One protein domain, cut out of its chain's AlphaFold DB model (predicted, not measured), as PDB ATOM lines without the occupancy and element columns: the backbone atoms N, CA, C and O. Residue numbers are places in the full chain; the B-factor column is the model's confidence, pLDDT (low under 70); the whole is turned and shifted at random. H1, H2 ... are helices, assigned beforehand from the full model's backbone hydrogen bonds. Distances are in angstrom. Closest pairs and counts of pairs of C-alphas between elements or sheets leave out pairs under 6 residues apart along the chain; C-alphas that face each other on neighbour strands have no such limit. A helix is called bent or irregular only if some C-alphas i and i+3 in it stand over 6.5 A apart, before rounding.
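What this domain is: This is residues 69 to 115 of the 213 residues of the protein "MICOS complex subunit" of Hypsibius dujardini (UniProt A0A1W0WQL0). What shape is this? Helix H1 and then the longer H2 follow end to end in an open bow, with no part packed inside its curve. A tight link makes one corner, and H2 kinks by 55 degrees near residue 106. How large is it? The printed part has 47 residues, two named helices and no named strand, class all helix. It is extended, with a radius of gyration of the C-alphas of 18.8 A and spans of 55 by 25 by 7 A.

How they stand to each other: Do the helices meet? H1, residues 69 to 84, and H2, residues 87 to 112, meet only through their link. Are their backbones complete? In H1 every O i to N i+4 pair is within hydrogen-bond range; in H2, 19 of 22 are. Is H2 bent? H2 is neither bent nor irregular, but only just: C-alphas 103 and 106 are 6.4 A apart.

Where its parts are: Where is H1? It runs 21.6 A from C-alpha 69 at (197.781, 192.703, 80.131) to C-alpha 84. Where is H2? It runs 34.0 A from C-alpha 87 to C-alpha 112 at (224.345, 158.949, 107.871).

The domain as a whole: Which C-alphas are farthest apart? Those of Gln 70 and Asp 113, at 55.1 A. Is it cut? The printed part has no cut. Where is confidence low? Residues 103 to 115 have pLDDT under 70.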
ATOM      1  N   GLU A  69     198.530 192.846  78.876       82.56
ATOM      2  CA  GLU A  69     197.781 192.703  80.131       82.56
ATOM      3  C   GLU A  69     196.877 191.473  80.110       82.56
ATOM      4  O   GLU A  69     196.826 190.738  81.094       82.56
ATOM      5  N   GLN A  70     196.252 191.177  78.967       82.69
ATOM      6  CA  GLN A  70     195.428 189.975  78.809       82.69
ATOM      7  C   GLN A  70     196.251 188.697  78.958       82.69
ATOM      8  O   GLN A  70     195.828 187.761  79.632       82.69
ATOM      9  N   LYS A  71     197.457 188.661  78.380       86.38
ATOM     10  CA  LYS A  71     198.337 187.488  78.472       86.38
ATOM     11  C   LYS A  71     198.879 187.287  79.883       86.38
ATOM     12  O   LYS A  71     198.912 186.159  80.371       86.38
ATOM     13  N   VAL A  72     199.247 188.367  80.572       90.69
ATOM     14  CA  VAL A  72     199.670 188.292  81.978       90.69
ATOM     15  C   VAL A  72     198.498 187.887  82.881       90.69
ATOM     16  O   VAL A  72     198.684 187.079  83.792       90.69
ATOM     17  N   ALA A  73     197.287 188.383  82.613       85.94
ATOM     18  CA  ALA A  73     196.080 188.004  83.342       85.94
ATOM     19  C   ALA A  73     195.696 186.531  83.119       85.94
ATOM     20  O   ALA A  73     195.353 185.837  84.077       85.94
ATOM     21  N   GLU A  74     195.818 186.019  81.895       87.38
ATOM     22  CA  GLU A  74     195.580 184.609  81.552       87.38
ATOM     23  C   GLU A  74     196.558 183.691  82.298       87.38
ATOM     24  O   GLU A  74     196.152 182.740  82.967       87.38
ATOM     25  N   VAL A  75     197.850 184.030  82.285       92.19
ATOM     26  CA  VAL A  75     198.866 183.281  83.037       92.19
ATOM     27  C   VAL A  75     198.593 183.355  84.540       92.19
ATOM     28  O   VAL A  75     198.647 182.333  85.227       92.19
ATOM     29  N   ARG A  76     198.251 184.535  85.070       89.88
ATOM     30  CA  ARG A  76     197.951 184.716  86.496       89.88
ATOM     31  C   ARG A  76     196.746 183.890  86.929       89.88
ATOM     32  O   ARG A  76     196.827 183.216  87.950       89.88
ATOM     33  N   THR A  77     195.652 183.934  86.182       87.38
ATOM     34  CA  THR A  77     194.425 183.198  86.517       87.38
ATOM     35  C   THR A  77     194.614 181.689  86.353       87.38
ATOM     36  O   THR A  77     194.148 180.926  87.201       87.38
ATOM     37  N   ALA A  78     195.390 181.235  85.363       87.12
ATOM     38  CA  ALA A  78     195.784 179.831  85.225       87.12
ATOM     39  C   ALA A  78     196.632 179.345  86.416       87.12
ATOM     40  O   ALA A  78     196.394 178.267  86.960       87.12
ATOM     41  N   ILE A  79     197.585 180.158  86.875       88.19
ATOM     42  CA  ILE A  79     198.399 179.829  88.052       88.19
ATOM     43  C   ILE A  79     197.547 179.858  89.326       88.19
ATOM     44  O   ILE A  79     197.639 178.942  90.139       88.19
ATOM     45  N   GLN A  80     196.703 180.876  89.509       84.25
ATOM     46  CA  GLN A  80     195.855 181.020  90.696       84.25
ATOM     47  C   GLN A  80     194.804 179.912  90.798       84.25
ATOM     48  O   GLN A  80     194.584 179.393  91.889       84.25
ATOM     49  N   SER A  81     194.196 179.504  89.684       79.75
ATOM     50  CA  SER A  81     193.239 178.388  89.659       79.75
ATOM     51  C   SER A  81     193.912 177.054  89.989       79.75
ATOM     52  O   SER A  81     193.384 176.278  90.788       79.75
ATOM     53  N   TRP A  82     195.119 176.812  89.472       81.62
ATOM     54  CA  TRP A  82     195.915 175.641  89.843       81.62
ATOM     55  C   TRP A  82     196.355 175.670  91.318       81.62
ATOM     56  O   TRP A  82     196.326 174.653  92.018       81.62
ATOM     57  N   TRP A  83     196.711 176.852  91.827       77.69
ATOM     58  CA  TRP A  83     197.119 177.032  93.218       77.69
ATOM     59  C   TRP A  83     195.955 176.864  94.201       77.69
ATOM     60  O   TRP A  83     196.124 176.194  95.217       77.69
ATOM     61  N   GLY A  84     194.776 177.405  93.883       75.25
ATOM     62  CA  GLY A  84     193.571 177.290  94.709       75.25
ATOM     63  C   GLY A  84     192.975 175.880  94.720       75.25
ATOM     64  O   GLY A  84     192.478 175.428  95.748       75.25
ATOM     65  N   GLY A  85     193.094 175.130  93.617       75.19
ATOM     66  CA  GLY A  85     192.633 173.739  93.540       75.19
ATOM     67  C   GLY A  85     193.492 172.730  94.315       75.19
ATOM     68  O   GLY A  85     193.080 171.585  94.501       75.19
ATOM     69  N   SER A  86     194.682 173.126  94.782       75.50
ATOM     70  CA  SER A  86     195.651 172.220  95.421       75.50
ATOM     71  C   SER A  86     195.620 172.221  96.953       75.50
ATOM     72  O   SER A  86     196.423 171.521  97.566       75.50
ATOM     73  N   GLU A  87     194.677 172.910  97.598       77.94
ATOM     74  CA  GLU A  87     194.604 172.992  99.068       77.94
ATOM     75  C   GLU A  87     194.472 171.611  99.740       77.94
ATOM     76  O   GLU A  87     195.213 171.269 100.664       77.94
ATOM     77  N   LYS A  88     193.616 170.742  99.183       76.06
ATOM     78  CA  LYS A  88     193.445 169.353  99.647       76.06
ATOM     79  C   LYS A  88     194.689 168.493  99.402       76.06
ATOM     80  O   LYS A  88     194.995 167.599 100.186       76.06
ATOM     81  N   ALA A  89     195.414 168.758  98.315       77.81
ATOM     82  CA  ALA A  89     196.668 168.072  98.021       77.81
ATOM     83  C   ALA A  89     197.781 168.517  98.981       77.81
ATOM     84  O   ALA A  89     198.568 167.680  99.416       77.81
ATOM     85  N   ARG A  90     197.811 169.800  99.375       78.31
ATOM     86  CA  ARG A  90     198.756 170.325 100.373       78.31
ATOM     87  C   ARG A  90     198.532 169.729 101.754       78.31
ATOM     88  O   ARG A  90     199.512 169.375 102.396       78.31
ATOM     89  N   GLN A  91     197.283 169.597 102.199       80.50
ATOM     90  CA  GLN A  91     196.979 168.979 103.495       80.50
ATOM     91  C   GLN A  91     197.450 167.523 103.548       80.50
ATOM     92  O   GLN A  91     198.199 167.164 104.451       80.50
ATOM     93  N   ARG A  92     197.133 166.724 102.520       80.88
ATOM     94  CA  ARG A  92     197.625 165.338 102.417       80.88
ATOM     95  C   ARG A  92     199.148 165.266 102.333       80.88
ATOM     96  O   ARG A  92     199.760 164.410 102.956       80.88
ATOM     97  N   ALA A  93     199.773 166.169 101.580       83.12
ATOM     98  CA  ALA A  93     201.226 166.225 101.486       83.12
ATOM     99  C   ALA A  93     201.877 166.579 102.832       83.12
ATOM    100  O   ALA A  93     202.906 165.999 103.160       83.12
ATOM    101  N   ARG A  94     201.283 167.490 103.616       83.75
ATOM    102  CA  ARG A  94     201.760 167.829 104.966       83.75
ATOM    103  C   ARG A  94     201.650 166.645 105.913       83.75
ATOM    104  O   ARG A  94     202.630 166.332 106.566       83.75
ATOM    105  N   GLU A  95     200.521 165.947 105.919       84.75
ATOM    106  CA  GLU A  95     200.315 164.769 106.770       84.75
ATOM    107  C   GLU A  95     201.307 163.639 106.435       84.75
ATOM    108  O   GLU A  95     201.941 163.072 107.325       84.75
ATOM    109  N   ILE A  96     201.530 163.370 105.142       83.94
ATOM    110  CA  ILE A  96     202.535 162.398 104.678       83.94
ATOM    111  C   ILE A  96     203.950 162.863 105.034       83.94
ATOM    112  O   ILE A  96     204.787 162.052 105.421       83.94
ATOM    113  N   TYR A  97     204.233 164.160 104.912       83.56
ATOM    114  CA  TYR A  97     205.534 164.720 105.258       83.56
ATOM    115  C   TYR A  97     205.811 164.636 106.761       83.56
ATOM    116  O   TYR A  97     206.905 164.243 107.151       83.56
ATOM    117  N   GLU A  98     204.835 164.956 107.609       82.62
ATOM    118  CA  GLU A  98     204.961 164.880 109.066       82.62
ATOM    119  C   GLU A  98     205.107 163.426 109.534       82.62
ATOM    120  O   GLU A  98     206.037 163.115 110.281       82.62
ATOM    121  N   THR A  99     204.286 162.516 109.001       82.88
ATOM    122  CA  THR A  99     204.380 161.069 109.275       82.88
ATOM    123  C   THR A  99     205.713 160.498 108.783       82.88
ATOM    124  O   THR A  99     206.397 159.757 109.490       82.88
ATOM    125  N   GLY A 100     206.134 160.896 107.581       81.25
ATOM    126  CA  GLY A 100     207.401 160.491 106.983       81.25
ATOM    127  C   GLY A 100     208.607 161.042 107.737       81.25
ATOM    128  O   GLY A 100     209.585 160.323 107.915       81.25
ATOM    129  N   LYS A 101     208.541 162.279 108.241       78.12
ATOM    130  CA  LYS A 101     209.597 162.888 109.058       78.12
ATOM    131  C   LYS A 101     209.732 162.187 110.405       78.12
ATOM    132  O   LYS A 101     210.858 162.000 110.856       78.12
ATOM    133  N   ALA A 102     208.624 161.796 111.033       74.56
ATOM    134  CA  ALA A 102     208.652 161.047 112.287       74.56
ATOM    135  C   ALA A 102     209.264 159.648 112.102       74.56
ATOM    136  O   ALA A 102     210.071 159.220 112.920       74.56
ATOM    137  N   HIS A 103     208.950 158.965 110.996       68.75
ATOM    138  CA  HIS A 103     209.443 157.606 110.744       68.75
ATOM    139  C   HIS A 103     210.832 157.554 110.081       68.75
ATOM    140  O   HIS A 103     211.562 156.580 110.229       68.75
ATOM    141  N   SER A 104     211.238 158.609 109.370       68.19
ATOM    142  CA  SER A 104     212.546 158.653 108.701       68.19
ATOM    143  C   SER A 104     213.681 159.087 109.619       68.19
ATOM    144  O   SER A 104     214.830 158.906 109.241       68.19
ATOM    145  N   GLN A 105     213.407 159.653 110.798       65.69
ATOM    146  CA  GLN A 105     214.472 160.057 111.727       65.69
ATOM    147  C   GLN A 105     215.319 158.860 112.179       65.69
ATOM    148  O   GLN A 105     216.541 158.954 112.137       65.69
ATOM    149  N   SER A 106     214.693 157.716 112.475       63.12
ATOM    150  CA  SER A 106     215.404 156.481 112.836       63.12
ATOM    151  C   SER A 106     216.182 155.879 111.662       63.12
ATOM    152  O   SER A 106     217.299 155.405 111.826       63.12
ATOM    153  N   SER A 107     215.625 155.935 110.449       62.59
ATOM    154  CA  SER A 107     216.291 155.418 109.245       62.59
ATOM    155  C   SER A 107     217.431 156.329 108.772       62.59
ATOM    156  O   SER A 107     218.420 155.854 108.220       62.59
ATOM    157  N   LEU A 108     217.324 157.644 108.994       63.06
ATOM    158  CA  LEU A 108     218.346 158.623 108.613       63.06
ATOM    159  C   LEU A 108     219.620 158.513 109.450       63.06
ATOM    160  O   LEU A 108     220.683 158.855 108.941       63.06
ATOM    161  N   GLU A 109     219.543 158.049 110.696       63.47
ATOM    162  CA  GLU A 109     220.740 157.784 111.505       63.47
ATOM    163  C   GLU A 109     221.556 156.621 110.925       63.47
ATOM    164  O   GLU A 109     222.770 156.740 110.797       63.47
ATOM    165  N   MET A 110     220.893 155.578 110.413       58.00
ATOM    166  CA  MET A 110     221.559 154.457 109.733       58.00
ATOM    167  C   MET A 110     222.141 154.836 108.359       58.00
ATOM    168  O   MET A 110     223.152 154.282 107.943       58.00
ATOM    169  N   LEU A 111     221.528 155.788 107.642       62.78
ATOM    170  CA  LEU A 111     222.017 156.266 106.335       62.78
ATOM    171  C   LEU A 111     223.103 157.352 106.442       62.78
ATOM    172  O   LEU A 111     223.739 157.680 105.440       62.78
ATOM    173  N   ARG A 112     223.289 157.953 107.622       63.25
ATOM    174  CA  ARG A 112     224.345 158.949 107.871       63.25
ATOM    175  C   ARG A 112     225.704 158.313 108.139       63.25
ATOM    176  O   ARG A 112     226.710 158.953 107.835       63.25
ATOM    177  N   ASP A 113     225.715 157.099 108.685       64.19
ATOM    178  CA  ASP A 113     226.941 156.431 109.129       64.19
ATOM    179  C   ASP A 113     227.751 155.823 107.978       64.19
ATOM    180  O   ASP A 113     228.971 155.718 108.068       64.19
ATOM    181  N   ASP A 114     227.113 155.542 106.839       61.66
ATOM    182  CA  ASP A 114     227.796 155.047 105.650       61.66
ATOM    183  C   ASP A 114     227.415 155.858 104.412       61.66
ATOM    184  O   ASP A 114     226.245 156.041 104.096       61.66
ATOM    185  N   THR A 115     228.435 156.273 103.653       57.50
ATOM    186  CA  THR A 115     228.385 156.843 102.292       57.50
ATOM    187  C   THR A 115     228.038 158.337 102.132       57.50
ATOM    188  O   THR A 115     226.906 158.767 101.964       57.50
TER     189      THR A 115